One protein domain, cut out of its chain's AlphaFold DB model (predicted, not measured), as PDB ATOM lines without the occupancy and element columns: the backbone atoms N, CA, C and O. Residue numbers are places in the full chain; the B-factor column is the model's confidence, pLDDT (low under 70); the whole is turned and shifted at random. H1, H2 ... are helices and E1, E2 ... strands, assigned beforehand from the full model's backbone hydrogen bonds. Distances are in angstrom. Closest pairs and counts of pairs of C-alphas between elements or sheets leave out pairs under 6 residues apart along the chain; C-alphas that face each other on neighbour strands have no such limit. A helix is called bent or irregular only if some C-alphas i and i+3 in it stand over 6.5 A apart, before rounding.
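AT A GLANCE: This is residues 314 to 416 of the 416 residues of the protein "DNA-directed DNA polymerase" of Paenibacillus sp. HGF7 (UniProt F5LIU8). A compact group of helices, H1, H2, H3 and the first part of H4, has a small two-stranded hairpin, E1 and E2, at one end of its long axis. At the opposite end residues 408 to 416 stick out as an arm, of which 408 to 413 belong to H4, the longest helix. The printed part has 103 residues, with two named strands and then four named helices in the order E1, E2, H1, H2, H3, H4; the sheet, E1 - E2, is antiparallel and the class is mostly helix. The whole is compact, with a radius of gyration of the C-alphas of 13.8 A, and spans 49 by 24 by 23 A.

HOW THE PARTS SIT: E1, residues 326 to 328, and E2, residues 333 to 335, form an antiparallel hairpin at 146 degrees. N 328 and O 333 are within hydrogen-bond range at 2.8 A, as are N 335 and O 326 at 2.8 A. E1 is apart from H1, residues 346 to 357. H1 only just touches H2, residues 363 to 373, with 3 pairs of C-alphas within 8 A; residues 351 to 355 alone of H1 take part, and the closest C-alphas are those of Leu 352 and Ile 370, 7.2 A apart. H1 and H2 run opposite ways at a steep tilt of 52 degrees. H2 touches H4, residues 396 to 413, with residues 399 to 406 alone of H4; the closest C-alphas are those of Cys 364 and Phe 406, 7.2 A apart. H2 and H4 run the same way at a steep tilt of 57 degrees. H3, residues 378 to 386, and H4 form a helical hairpin, opposite ways at a shallow tilt of 26 degrees; they touch through residues 396 to 400 alone of H4, and the closest C-alphas, of Lys 386 and Asn 396, are 5.6 A apart. The helix packing is mostly crossed, but only just: 1 of these 3 touching pairs is at a shallow tilt. H2 and H3 are apart. In H2, H3 and H4 every O i to N i+4 pair is within hydrogen-bond range; in H1 5 of 8 are.

IN THESE COORDINATES: E1 starts at C-alpha 326, (-27.883, -1.252, -8.467), and is 6.7 A long; E2 is 6.5 A. H1 is 19.0 A long and irregular, with C-alphas 354 and 357 7.3 A apart. H2 is 15.3 A long and H3 12.3 A. H4, 25.9 A long, ends at C-alpha 413, (-20.528, 34.072, 6.260).

THE WHOLE: The farthest C-alphas, of Asn 332 and Ile 416, are 51.1 A apart. Without residues 408 to 416 the body spans 36 by 24 by 22 A. The printed part has no cut, and no link is long. Mean pLDDT of the printed part is 92.0; residues 410 to 416 are under 70.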
ATOM      1  N   GLU A 314     -27.553  -4.447   0.250       95.94
ATOM      2  CA  GLU A 314     -26.955  -3.369   1.021       95.94
ATOM      3  C   GLU A 314     -27.907  -2.162   1.123       95.94
ATOM      4  O   GLU A 314     -28.655  -1.850   0.183       95.94
ATOM      5  N   PRO A 315     -27.892  -1.433   2.257       95.12
ATOM      6  CA  PRO A 315     -28.581  -0.157   2.363       95.12
ATOM      7  C   PRO A 315     -27.986   0.863   1.386       95.12
ATOM      8  O   PRO A 315     -26.993   0.618   0.702       95.12
ATOM      9  N   ILE A 316     -28.593   2.046   1.334       96.31
ATOM     10  CA  ILE A 316     -28.081   3.120   0.489       96.31
ATOM     11  C   ILE A 316     -26.636   3.479   0.876       96.31
ATOM     12  O   ILE A 316     -26.324   3.590   2.063       96.31
ATOM     13  N   MET A 317     -25.763   3.687  -0.107       96.88
ATOM     14  CA  MET A 317     -24.376   4.088   0.129       96.88
ATOM     15  C   MET A 317     -23.904   5.071  -0.942       96.88
ATOM     16  O   MET A 317     -24.132   4.870  -2.136       96.88
ATOM     17  N   PHE A 318     -23.214   6.124  -0.513       97.31
ATOM     18  CA  PHE A 318     -22.540   7.063  -1.393       97.31
ATOM     19  C   PHE A 318     -21.551   6.320  -2.297       97.31
ATOM     20  O   PHE A 318     -20.987   5.296  -1.916       97.31
ATOM     21  N   ARG A 319     -21.397   6.816  -3.528       95.50
ATOM     22  CA  ARG A 319     -20.641   6.200  -4.636       95.50
ATOM     23  C   ARG A 319     -21.188   4.889  -5.207       95.50
ATOM     24  O   ARG A 319     -20.746   4.486  -6.280       95.50
ATOM     25  N   LYS A 320     -22.122   4.219  -4.527       95.44
ATOM     26  CA  LYS A 320     -22.647   2.904  -4.935       95.44
ATOM     27  C   LYS A 320     -24.109   2.962  -5.366       95.44
ATOM     28  O   LYS A 320     -24.457   2.443  -6.422       95.44
ATOM     29  N   SER A 321     -24.955   3.608  -4.570       95.81
ATOM     30  CA  SER A 321     -26.388   3.736  -4.838       95.81
ATOM     31  C   SER A 321     -26.690   4.804  -5.887       95.81
ATOM     32  O   SER A 321     -26.100   5.882  -5.879       95.81
ATOM     33  N   VAL A 322     -27.689   4.514  -6.721       95.31
ATOM     34  CA  VAL A 322     -28.272   5.419  -7.726       95.31
ATOM     35  C   VAL A 322     -29.779   5.574  -7.468       95.31
ATOM     36  O   VAL A 322     -30.253   5.348  -6.350       95.31
ATOM     37  N   SER A 323     -30.546   6.004  -8.475       95.50
ATOM     38  CA  SER A 323     -32.008   6.142  -8.391       95.50
ATOM     39  C   SER A 323     -32.685   4.819  -8.017       95.50
ATOM     40  O   SER A 323     -33.411   4.743  -7.024       95.50
ATOM     41  N   GLU A 324     -32.385   3.769  -8.775       95.88
ATOM     42  CA  GLU A 324     -32.911   2.412  -8.628       95.88
ATOM     43  C   GLU A 324     -31.905   1.487  -7.922       95.88
ATOM     44  O   GLU A 324     -30.772   1.891  -7.640       95.88
ATOM     45  N   TYR A 325     -32.320   0.264  -7.572       96.94
ATOM     46  CA  TYR A 325     -31.392  -0.746  -7.058       96.94
ATOM     47  C   TYR A 325     -30.308  -1.027  -8.096       96.94
ATOM     48  O   TYR A 325     -30.595  -1.168  -9.287       96.94
ATOM     49  N   MET A 326     -29.067  -1.123  -7.624       96.00
ATOM     50  CA  MET A 326     -27.883  -1.252  -8.467       96.00
ATOM     51  C   MET A 326     -26.988  -2.374  -7.965       96.00
ATOM     52  O   MET A 326     -26.625  -2.413  -6.792       96.00
ATOM     53  N   MET A 327     -26.607  -3.271  -8.867       96.62
ATOM     54  CA  MET A 327     -25.675  -4.351  -8.559       96.62
ATOM     55  C   MET A 327     -24.221  -3.874  -8.541       96.62
ATOM     56  O   MET A 327     -23.787  -3.105  -9.397       96.62
ATOM     57  N   ALA A 328     -23.447  -4.415  -7.608       96.25
ATOM     58  CA  ALA A 328     -21.998  -4.334  -7.555       96.25
ATOM     59  C   ALA A 328     -21.428  -5.753  -7.704       96.25
ATOM     60  O   ALA A 328     -21.324  -6.500  -6.730       96.25
ATOM     61  N   LYS A 329     -21.080  -6.133  -8.943       94.38
ATOM     62  CA  LYS A 329     -20.637  -7.501  -9.290       94.38
ATOM     63  C   LYS A 329     -19.432  -7.963  -8.470       94.38
ATOM     64  O   LYS A 329     -19.405  -9.092  -8.001       94.38
ATOM     65  N   GLU A 330     -18.468  -7.072  -8.261       94.44
ATOM     66  CA  GLU A 330     -17.227  -7.339  -7.521       94.44
ATOM     67  C   GLU A 330     -17.463  -7.636  -6.033       94.44
ATOM     68  O   GLU A 330     -16.662  -8.317  -5.400       94.44
ATOM     69  N   GLU A 331     -18.572  -7.143  -5.479       95.25
ATOM     70  CA  GLU A 331     -18.929  -7.277  -4.063       95.25
ATOM     71  C   GLU A 331     -20.014  -8.338  -3.833       95.25
ATOM     72  O   GLU A 331     -20.390  -8.601  -2.692       95.25
ATOM     73  N   ASN A 332     -20.534  -8.928  -4.916       96.19
ATOM     74  CA  ASN A 332     -21.721  -9.781  -4.908       96.19
ATOM     75  C   ASN A 332     -22.888  -9.157  -4.113       96.19
ATOM     76  O   ASN A 332     -23.521  -9.802  -3.271       96.19
ATOM     77  N   ALA A 333     -23.129  -7.866  -4.353       97.44
ATOM     78  CA  ALA A 333     -24.068  -7.062  -3.583       97.44
ATOM     79  C   ALA A 333     -25.015  -6.256  -4.477       97.44
ATOM     80  O   ALA A 333     -24.682  -5.901  -5.607       97.44
ATOM     81  N   ILE A 334     -26.191  -5.930  -3.946       98.31
ATOM     82  CA  ILE A 334     -27.179  -5.047  -4.560       98.31
ATOM     83  C   ILE A 334     -27.426  -3.884  -3.609       98.31
ATOM     84  O   ILE A 334     -27.951  -4.060  -2.513       98.31
ATOM     85  N   TYR A 335     -27.075  -2.684  -4.043       97.12
ATOM     86  CA  TYR A 335     -27.283  -1.459  -3.292       97.12
ATOM     87  C   TYR A 335     -28.693  -0.935  -3.499       97.12
ATOM     88  O   TYR A 335     -29.157  -0.792  -4.632       97.12
ATOM     89  N   LYS A 336     -29.367  -0.598  -2.398       96.19
ATOM     90  CA  LYS A 336     -30.687   0.026  -2.445       96.19
ATOM     91  C   LYS A 336     -30.650   1.338  -3.235       96.19
ATOM     92  O   LYS A 336     -29.785   2.185  -2.999       96.19
ATOM     93  N   GLY A 337     -31.621   1.509  -4.130       95.31
ATOM     94  CA  GLY A 337     -31.865   2.769  -4.828       95.31
ATOM     95  C   GLY A 337     -32.451   3.829  -3.904       95.31
ATOM     96  O   GLY A 337     -33.242   3.525  -3.004       95.31
ATOM     97  N   ILE A 338     -32.081   5.091  -4.107       95.12
ATOM     98  CA  ILE A 338     -32.523   6.162  -3.210       95.12
ATOM     99  C   ILE A 338     -33.895   6.735  -3.594       95.12
ATOM    100  O   ILE A 338     -34.556   7.324  -2.740       95.12
ATOM    101  N   ARG A 339     -34.373   6.526  -4.832       92.25
ATOM    102  CA  ARG A 339     -35.656   7.069  -5.327       92.25
ATOM    103  C   ARG A 339     -36.855   6.599  -4.508       92.25
ATOM    104  O   ARG A 339     -37.808   7.352  -4.333       92.25
ATOM    105  N   SER A 340     -36.823   5.373  -3.983       86.94
ATOM    106  CA  SER A 340     -37.930   4.820  -3.192       86.94
ATOM    107  C   SER A 340     -38.060   5.455  -1.799       86.94
ATOM    108  O   SER A 340     -38.994   5.150  -1.058       86.94
ATOM    109  N   ILE A 341     -37.096   6.278  -1.378       91.75
ATOM    110  CA  ILE A 341     -37.087   6.906  -0.057       91.75
ATOM    111  C   ILE A 341     -37.913   8.186  -0.108       91.75
ATOM    112  O   ILE A 341     -37.738   9.041  -0.972       91.75
ATOM    113  N   LYS A 342     -38.802   8.349   0.874       91.69
ATOM    114  CA  LYS A 342     -39.676   9.518   0.975       91.69
ATOM    115  C   LYS A 342     -38.864  10.820   0.907       91.69
ATOM    116  O   LYS A 342     -37.934  11.001   1.688       91.69
ATOM    117  N   TYR A 343     -39.295  11.732   0.034       93.88
ATOM    118  CA  TYR A 343     -38.671  13.030  -0.275       93.88
ATOM    119  C   TYR A 343     -37.418  12.992  -1.160       93.88
ATOM    120  O   TYR A 343     -36.969  14.066  -1.548       93.88
ATOM    121  N   LEU A 344     -36.883  11.823  -1.517       95.06
ATOM    122  CA  LEU A 344     -35.848  11.699  -2.547       95.06
ATOM    123  C   LEU A 344     -36.483  11.450  -3.921       95.06
ATOM    124  O   LEU A 344     -37.671  11.143  -4.032       95.06
ATOM    125  N   ASN A 345     -35.696  11.646  -4.976       94.19
ATOM    126  CA  ASN A 345     -36.113  11.452  -6.359       94.19
ATOM    127  C   ASN A 345     -34.917  11.028  -7.227       94.19
ATOM    128  O   ASN A 345     -33.777  10.990  -6.762       94.19
ATOM    129  N   GLU A 346     -35.201  10.691  -8.481       95.06
ATOM    130  CA  GLU A 346     -34.200  10.253  -9.457       95.06
ATOM    131  C   GLU A 346     -33.146  11.322  -9.762       95.06
ATOM    132  O   GLU A 346     -31.962  11.004  -9.821       95.06
ATOM    133  N   GLN A 347     -33.555  12.586  -9.902       95.25
ATOM    134  CA  GLN A 347     -32.639  13.682 -10.216       95.25
ATOM    135  C   GLN A 347     -31.528  13.797  -9.166       95.25
ATOM    136  O   GLN A 347     -30.351  13.779  -9.510       95.25
ATOM    137  N   ILE A 348     -31.894  13.829  -7.884       95.06
ATOM    138  CA  ILE A 348     -30.933  13.920  -6.775       95.06
ATOM    139  C   ILE A 348     -30.022  12.698  -6.735       95.06
ATOM    140  O   ILE A 348     -28.841  12.813  -6.419       95.06
ATOM    141  N   ALA A 349     -30.559  11.520  -7.049       95.31
ATOM    142  CA  ALA A 349     -29.765  10.304  -7.092       95.31
ATOM    143  C   ALA A 349     -28.656  10.376  -8.135       95.31
ATOM    144  O   ALA A 349     -27.516  10.027  -7.836       95.31
ATOM    145  N   ASN A 350     -28.991  10.860  -9.330       93.69
ATOM    146  CA  ASN A 350     -28.043  11.000 -10.423       93.69
ATOM    147  C   ASN A 350     -26.997  12.078 -10.102       93.69
ATOM    148  O   ASN A 350     -25.807  11.797 -10.189       93.69
ATOM    149  N   GLU A 351     -27.420  13.250  -9.619       96.31
ATOM    150  CA  GLU A 351     -26.514  14.343  -9.227       96.31
ATOM    151  C   GLU A 351     -25.531  13.921  -8.117       96.31
ATOM    152  O   GLU A 351     -24.340  14.217  -8.186       96.31
ATOM    153  N   LEU A 352     -25.988  13.183  -7.096       96.69
ATOM    154  CA  LEU A 352     -25.097  12.662  -6.049       96.69
ATOM    155  C   LEU A 352     -24.141  11.589  -6.581       96.69
ATOM    156  O   LEU A 352     -23.007  11.492  -6.112       96.69
ATOM    157  N   TYR A 353     -24.585  10.775  -7.538       96.00
ATOM    158  CA  TYR A 353     -23.753   9.740  -8.143       96.00
ATOM    159  C   TYR A 353     -22.673  10.322  -9.065       96.00
ATOM    160  O   TYR A 353     -21.595   9.743  -9.165       96.00
ATOM    161  N   GLU A 354     -22.887  11.490  -9.676       96.88
ATOM    162  CA  GLU A 354     -21.847  12.202 -10.441       96.88
ATOM    163  C   GLU A 354     -20.638  12.593  -9.575       96.88
ATOM    164  O   GLU A 354     -19.516  12.683 -10.071       96.88
ATOM    165  N   LEU A 355     -20.831  12.749  -8.262       97.00
ATOM    166  CA  LEU A 355     -19.754  13.040  -7.311       97.00
ATOM    167  C   LEU A 355     -18.935  11.795  -6.917       97.00
ATOM    168  O   LEU A 355     -17.968  11.909  -6.161       97.00
ATOM    169  N   LYS A 356     -19.291  10.596  -7.404       95.25
ATOM    170  CA  LYS A 356     -18.735   9.321  -6.920       95.25
ATOM    171  C   LYS A 356     -17.245   9.112  -7.168       95.25
ATOM    172  O   LYS A 356     -16.662   8.256  -6.510       95.25
ATOM    173  N   ASP A 357     -16.656   9.811  -8.134       95.75
ATOM    174  CA  ASP A 357     -15.244   9.653  -8.513       95.75
ATOM    175  C   ASP A 357     -14.367  10.774  -7.927       95.75
ATOM    176  O   ASP A 357     -13.139  10.718  -8.005       95.75
ATOM    177  N   ASN A 358     -14.979  11.777  -7.291       96.31
ATOM    178  CA  ASN A 358     -14.255  12.871  -6.657       96.31
ATOM    179  C   ASN A 358     -13.561  12.402  -5.375       96.31
ATOM    180  O   ASN A 358     -14.068  11.561  -4.627       96.31
ATOM    181  N   THR A 359     -12.395  12.977  -5.094       95.19
ATOM    182  CA  THR A 359     -11.660  12.718  -3.851       95.19
ATOM    183  C   THR A 359     -12.035  13.769  -2.814       95.19
ATOM    184  O   THR A 359     -11.989  14.960  -3.106       95.19
ATOM    185  N   TYR A 360     -12.388  13.320  -1.611       95.94
ATOM    186  CA  TYR A 360     -12.753  14.178  -0.487       95.94
ATOM    187  C   TYR A 360     -11.889  13.793   0.714       95.94
ATOM    188  O   TYR A 360     -11.865  12.621   1.088       95.94
ATOM    189  N   GLU A 361     -11.172  14.754   1.302       93.00
ATOM    190  CA  GLU A 361     -10.372  14.507   2.513       93.00
ATOM    191  C   GLU A 361     -11.269  14.455   3.752       93.00
ATOM    192  O   GLU A 361     -11.021  13.699   4.691       93.00
ATOM    193  N   THR A 362     -12.343  15.245   3.740       95.50
ATOM    194  CA  THR A 362     -13.296  15.368   4.837       95.50
ATOM    195  C   THR A 362     -14.738  15.332   4.342       95.50
ATOM    196  O   THR A 362     -15.043  15.605   3.180       95.50
ATOM    197  N   PHE A 363     -15.671  15.065   5.261       96.88
ATOM    198  CA  PHE A 363     -17.098  15.185   4.960       96.88
ATOM    199  C   PHE A 363     -17.498  16.622   4.585       96.88
ATOM    200  O   PHE A 363     -18.425  16.817   3.805       96.88
ATOM    201  N   CYS A 364     -16.795  17.637   5.105       95.50
ATOM    202  CA  CYS A 364     -17.042  19.034   4.757       95.50
ATOM    203  C   CYS A 364     -16.754  19.320   3.279       95.50
ATOM    204  O   CYS A 364     -17.526  20.049   2.663       95.50
ATOM    205  N   ASP A 365     -15.714  18.712   2.702       95.56
ATOM    206  CA  ASP A 365     -15.385  18.877   1.280       95.56
ATOM    207  C   ASP A 365     -16.507  18.327   0.394       95.56
ATOM    208  O   ASP A 365     -16.940  18.977  -0.557       95.56
ATOM    209  N   LEU A 366     -17.053  17.163   0.766       97.19
ATOM    210  CA  LEU A 366     -18.222  16.602   0.095       97.19
ATOM    211  C   LEU A 366     -19.453  17.502   0.264       97.19
ATOM    212  O   LEU A 366     -20.192  17.714  -0.694       97.19
ATOM    213  N   LEU A 367     -19.691  18.049   1.462       96.44
ATOM    214  CA  LEU A 367     -20.814  18.959   1.692       96.44
ATOM    215  C   LEU A 367     -20.729  20.200   0.794       96.44
ATOM    216  O   LEU A 367     -21.754  20.588   0.235       96.44
ATOM    217  N   VAL A 368     -19.546  20.801   0.621       95.12
ATOM    218  CA  VAL A 368     -19.350  21.933  -0.306       95.12
ATOM    219  C   VAL A 368     -19.814  21.554  -1.710       95.12
ATOM    220  O   VAL A 368     -20.685  22.227  -2.259       95.12
ATOM    221  N   ASP A 369     -19.327  20.432  -2.237       96.25
ATOM    222  CA  ASP A 369     -19.699  19.950  -3.567       96.25
ATOM    223  C   ASP A 369     -21.198  19.661  -3.693       96.25
ATOM    224  O   ASP A 369     -21.818  20.067  -4.674       96.25
ATOM    225  N   ILE A 370     -21.812  19.021  -2.692       96.50
ATOM    226  CA  ILE A 370     -23.260  18.764  -2.685       96.50
ATOM    227  C   ILE A 370     -24.032  20.084  -2.779       96.50
ATOM    228  O   ILE A 370     -24.962  20.195  -3.575       96.50
ATOM    229  N   PHE A 371     -23.648  21.098  -1.999       94.19
ATOM    230  CA  PHE A 371     -24.336  22.390  -1.989       94.19
ATOM    231  C   PHE A 371     -24.102  23.238  -3.246       94.19
ATOM    232  O   PHE A 371     -24.933  24.101  -3.533       94.19
ATOM    233  N   GLU A 372     -22.976  23.068  -3.940       94.00
ATOM    234  CA  GLU A 372     -22.629  23.854  -5.131       94.00
ATOM    235  C   GLU A 372     -23.069  23.194  -6.438       94.00
ATOM    236  O   GLU A 372     -23.413  23.895  -7.390       94.00
ATOM    237  N   LYS A 373     -23.056  21.858  -6.494       95.81
ATOM    238  CA  LYS A 373     -23.215  21.089  -7.736       95.81
ATOM    239  C   LYS A 373     -24.516  20.297  -7.811       95.81
ATOM    240  O   LYS A 373     -24.831  19.786  -8.878       95.81
ATOM    241  N   THR A 374     -25.273  20.187  -6.719       96.50
ATOM    242  CA  THR A 374     -26.519  19.404  -6.689       96.50
ATOM    243  C   THR A 374     -27.708  20.236  -6.225       96.50
ATOM    244  O   THR A 374     -27.574  21.280  -5.586       96.50
ATOM    245  N   SER A 375     -28.900  19.737  -6.522       95.00
ATOM    246  CA  SER A 375     -30.183  20.267  -6.070       95.00
ATOM    247  C   SER A 375     -30.644  19.679  -4.728       95.00
ATOM    248  O   SER A 375     -31.758  19.964  -4.286       95.00
ATOM    249  N   CYS A 376     -29.805  18.872  -4.064       95.06
ATOM    250  CA  CYS A 376     -30.144  18.213  -2.806       95.06
ATOM    251  C   CYS A 376     -30.396  19.238  -1.691       95.06
ATOM    252  O   CYS A 376     -29.495  19.954  -1.248       95.06
ATOM    253  N   ASP A 377     -31.626  19.270  -1.182       93.75
ATOM    254  CA  ASP A 377     -32.018  20.202  -0.135       93.75
ATOM    255  C   ASP A 377     -31.583  19.741   1.272       93.75
ATOM    256  O   ASP A 377     -31.167  18.602   1.521       93.75
ATOM    257  N   SER A 378     -31.715  20.647   2.246       93.31
ATOM    258  CA  SER A 378     -31.360  20.387   3.645       93.31
ATOM    259  C   SER A 378     -32.152  19.252   4.294       93.31
ATOM    260  O   SER A 378     -31.679  18.656   5.259       93.31
ATOM    261  N   ARG A 379     -33.376  18.963   3.843       95.31
ATOM    262  CA  ARG A 379     -34.197  17.877   4.389       95.31
ATOM    263  C   ARG A 379     -33.710  16.534   3.857       95.31
ATOM    264  O   ARG A 379     -33.575  15.586   4.629       95.31
ATOM    265  N   GLN A 380     -33.457  16.466   2.560       96.62
ATOM    266  CA  GLN A 380     -32.977  15.294   1.842       96.62
ATOM    267  C   GLN A 380     -31.594  14.890   2.344       96.62
ATOM    268  O   GLN A 380     -31.385  13.733   2.704       96.62
ATOM    269  N   LEU A 381     -30.697  15.860   2.515       96.81
ATOM    270  CA  LEU A 381     -29.358  15.621   3.040       96.81
ATOM    271  C   LEU A 381     -29.384  15.071   4.475       96.81
ATOM    272  O   LEU A 381     -28.703  14.096   4.786       96.81
ATOM    273  N   GLN A 382     -30.250  15.610   5.343       97.00
ATOM    274  CA  GLN A 382     -30.454  15.060   6.689       97.00
ATOM    275  C   GLN A 382     -30.980  13.620   6.676       97.00
ATOM    276  O   GLN A 382     -30.608  12.830   7.547       97.00
ATOM    277  N   ILE A 383     -31.863  13.276   5.733       97.44
ATOM    278  CA  ILE A 383     -32.368  11.907   5.564       97.44
ATOM    279  C   ILE A 383     -31.219  10.980   5.157       97.44
ATOM    280  O   ILE A 383     -31.018   9.959   5.809       97.44
ATOM    281  N   LEU A 384     -30.434  11.361   4.145       97.69
ATOM    282  CA  LEU A 384     -29.291  10.585   3.655       97.69
ATOM    283  C   LEU A 384     -28.255  10.324   4.759       97.69
ATOM    284  O   LEU A 384     -27.839   9.181   4.949       97.69
ATOM    285  N   ILE A 385     -27.908  11.345   5.552       97.75
ATOM    286  CA  ILE A 385     -26.998  11.201   6.701       97.75
ATOM    287  C   ILE A 385     -27.565  10.212   7.727       97.75
ATOM    288  O   ILE A 385     -26.870   9.298   8.168       97.75
ATOM    289  N   LYS A 386     -28.841  10.359   8.104       97.12
ATOM    290  CA  LYS A 386     -29.481   9.492   9.110       97.12
ATOM    291  C   LYS A 386     -29.596   8.039   8.656       97.12
ATOM    292  O   LYS A 386     -29.523   7.150   9.501       97.12
ATOM    293  N   LEU A 387     -29.754   7.811   7.355       96.56
ATOM    294  CA  LEU A 387     -29.809   6.484   6.741       96.56
ATOM    295  C   LEU A 387     -28.424   5.880   6.464       96.56
ATOM    296  O   LEU A 387     -28.349   4.755   5.983       96.56
ATOM    297  N   GLY A 388     -27.337   6.587   6.795       96.62
ATOM    298  CA  GLY A 388     -25.974   6.076   6.652       96.62
ATOM    299  C   GLY A 388     -25.445   6.075   5.222       96.62
ATOM    300  O   GLY A 388     -24.488   5.362   4.937       96.62
ATOM    301  N   PHE A 389     -26.018   6.890   4.329       97.69
ATOM    302  CA  PHE A 389     -25.538   7.012   2.950       97.69
ATOM    303  C   PHE A 389     -24.051   7.392   2.902       97.69
ATOM    304  O   PHE A 389     -23.283   6.822   2.139       97.69
ATOM    305  N   PHE A 390     -23.606   8.282   3.788       97.75
ATOM    306  CA  PHE A 390     -22.229   8.787   3.835       97.75
ATOM    307  C   PHE A 390     -21.314   8.005   4.791       97.75
ATOM    308  O   PHE A 390     -20.373   8.573   5.338       97.75
ATOM    309  N   LYS A 391     -21.579   6.709   5.023       95.88
ATOM    310  CA  LYS A 391     -20.839   5.909   6.019       95.88
ATOM    311  C   LYS A 391     -19.324   5.837   5.793       95.88
ATOM    312  O   LYS A 391     -18.602   5.551   6.743       95.88
ATOM    313  N   GLU A 392     -18.839   6.113   4.578       94.94
ATOM    314  CA  GLU A 392     -17.398   6.185   4.293       94.94
ATOM    315  C   GLU A 392     -16.679   7.299   5.079       94.94
ATOM    316  O   GLU A 392     -15.481   7.193   5.318       94.94
ATOM    317  N   PHE A 393     -17.406   8.326   5.535       96.50
ATOM    318  CA  PHE A 393     -16.842   9.469   6.262       96.50
ATOM    319  C   PHE A 393     -16.965   9.369   7.788       96.50
ATOM    320  O   PHE A 393     -16.408  10.205   8.495       96.50
ATOM    321  N   GLY A 394     -17.716   8.398   8.317       95.56
ATOM    322  CA  GLY A 394     -17.922   8.243   9.758       95.56
ATOM    323  C   GLY A 394     -19.340   7.834  10.153       95.56
ATOM    324  O   GLY A 394     -20.181   7.483   9.325       95.56
ATOM    325  N   GLY A 395     -19.613   7.860  11.461       96.19
ATOM    326  CA  GLY A 395     -20.908   7.454  12.010       96.19
ATOM    327  C   GLY A 395     -21.999   8.515  11.835       96.19
ATOM    328  O   GLY A 395     -21.753   9.707  12.002       96.19
ATOM    329  N   ASN A 396     -23.246   8.087  11.602       96.06
ATOM    330  CA  ASN A 396     -24.380   8.975  11.282       96.06
ATOM    331  C   ASN A 396     -24.554  10.141  12.272       96.06
ATOM    332  O   ASN A 396     -24.879  11.252  11.864       96.06
ATOM    333  N   LYS A 397     -24.343   9.905  13.576       96.56
ATOM    334  CA  LYS A 397     -24.471  10.938  14.620       96.56
ATOM    335  C   LYS A 397     -23.397  12.022  14.499       96.56
ATOM    336  O   LYS A 397     -23.698  13.196  14.671       96.56
ATOM    337  N   GLU A 398     -22.162  11.622  14.221       96.62
ATOM    338  CA  GLU A 398     -21.032  12.534  14.062       96.62
ATOM    339  C   GLU A 398     -21.179  13.354  12.780       96.62
ATOM    340  O   GLU A 398     -21.145  14.581  12.835       96.62
ATOM    341  N   LEU A 399     -21.484  12.692  11.661       97.81
ATOM    342  CA  LEU A 399     -21.732  13.359  10.380       97.81
ATOM    343  C   LEU A 399     -22.902  14.345  10.457       97.81
ATOM    344  O   LEU A 399     -22.847  15.422   9.867       97.81
ATOM    345  N   PHE A 400     -23.948  14.019  11.220       97.44
ATOM    346  CA  PHE A 400     -25.064  14.935  11.437       97.44
ATOM    347  C   PHE A 400     -24.643  16.188  12.216       97.44
ATOM    348  O   PHE A 400     -25.069  17.284  11.864       97.44
ATOM    349  N   ASN A 401     -23.788  16.052  13.234       96.38
ATOM    350  CA  ASN A 401     -23.257  17.200  13.973       96.38
ATOM    351  C   ASN A 401     -22.366  18.073  13.081       96.38
ATOM    352  O   ASN A 401     -22.536  19.289  13.069       96.38
ATOM    353  N   ILE A 402     -21.478  17.460  12.288       95.75
ATOM    354  CA  ILE A 402     -20.642  18.174  11.310       95.75
ATOM    355  C   ILE A 402     -21.519  18.956  10.332       95.75
ATOM    356  O   ILE A 402     -21.273  20.133  10.090       95.75
ATOM    357  N   TYR A 403     -22.579  18.332   9.810       96.25
ATOM    358  CA  TYR A 403     -23.537  18.999   8.933       96.25
ATOM    359  C   TYR A 403     -24.211  20.207   9.606       96.25
ATOM    360  O   TYR A 403     -24.314  21.260   8.979       96.25
ATOM    361  N   VAL A 404     -24.647  20.082  10.868       94.75
ATOM    362  CA  VAL A 404     -25.278  21.178  11.628       94.75
ATOM    363  C   VAL A 404     -24.316  22.351  11.844       94.75
ATOM    364  O   VAL A 404     -24.703  23.502  11.640       94.75
ATOM    365  N   GLU A 405     -23.062  22.080  12.201       93.44
ATOM    366  CA  GLU A 405     -22.037  23.123  12.343       93.44
ATOM    367  C   GLU A 405     -21.698  23.765  10.989       93.44
ATOM    368  O   GLU A 405     -21.585  24.985  10.886       93.44
ATOM    369  N   PHE A 406     -21.614  22.968   9.919       91.44
ATOM    370  CA  PHE A 406     -21.334  23.447   8.566       91.44
ATOM    371  C   PHE A 406     -22.397  24.438   8.070       91.44
ATOM    372  O   PHE A 406     -22.060  25.521   7.584       91.44
ATOM    373  N   ILE A 407     -23.687  24.110   8.223       89.31
ATOM    374  CA  ILE A 407     -24.773  25.028   7.842       89.31
ATOM    375  C   ILE A 407     -24.806  26.271   8.741       89.31
ATOM    376  O   ILE A 407     -24.987  27.377   8.232       89.31
ATOM    377  N   GLY A 408     -24.554  26.114  10.047       82.06
ATOM    378  CA  GLY A 408     -24.481  27.232  10.992       82.06
ATOM    379  C   GLY A 408     -23.338  28.201  10.672       82.06
ATOM    380  O   GLY A 408     -23.517  29.418  10.727       82.06
ATOM    381  N   GLY A 409     -22.184  27.674  10.254       75.56
ATOM    382  CA  GLY A 409     -21.047  28.457   9.775       75.56
ATOM    383  C   GLY A 409     -21.325  29.159   8.444       75.56
ATOM    384  O   GLY A 409     -20.981  30.327   8.280       75.56
ATOM    385  N   LYS A 410     -22.011  28.503   7.500       62.62
ATOM    386  CA  LYS A 410     -22.390  29.101   6.206       62.62
ATOM    387  C   LYS A 410     -23.301  30.324   6.372       62.62
ATOM    388  O   LYS A 410     -23.119  31.327   5.679       62.62
ATOM    389  N   ASP A 411     -24.241  30.272   7.315       56.34
ATOM    390  CA  ASP A 411     -25.110  31.409   7.643       56.34
ATOM    391  C   ASP A 411     -24.362  32.545   8.365       56.34
ATOM    392  O   ASP A 411     -24.769  33.707   8.271       56.34
ATOM    393  N   ALA A 412     -23.235  32.247   9.022       50.06
ATOM    394  CA  ALA A 412     -22.352  33.265   9.592       50.06
ATOM    395  C   ALA A 412     -21.578  34.048   8.509       50.06
ATOM    396  O   ALA A 412     -21.366  35.248   8.675       50.06
ATOM    397  N   TYR A 413     -21.229  33.418   7.380       45.09
ATOM    398  CA  TYR A 413     -20.528  34.072   6.260       45.09
ATOM    399  C   TYR A 413     -21.447  34.781   5.253       45.09
ATOM    400  O   TYR A 413     -20.991  35.670   4.543       45.09
ATOM    401  N   LYS A 414     -22.751  34.471   5.213       45.69
ATOM    402  CA  LYS A 414     -23.741  35.226   4.410       45.69
ATOM    403  C   LYS A 414     -24.085  36.616   4.975       45.69
ATOM    404  O   LYS A 414     -24.844  37.349   4.347       45.69
ATOM    405  N   LYS A 415     -23.582  36.965   6.163       36.03
ATOM    406  CA  LYS A 415     -23.857  38.229   6.870       36.03
ATOM    407  C   LYS A 415     -22.776  39.310   6.695       36.03
ATOM    408  O   LYS A 415     -22.715  40.219   7.521       36.03
ATOM    409  N   ILE A 416     -21.961  39.237   5.641       35.66
ATOM    410  CA  ILE A 416     -20.984  40.282   5.291       35.66
ATOM    411  C   ILE A 416     -21.338  40.888   3.938       35.66
ATOM    412  O   ILE A 416     -21.534  40.101   2.986       35.66
TER     413      ILE A 416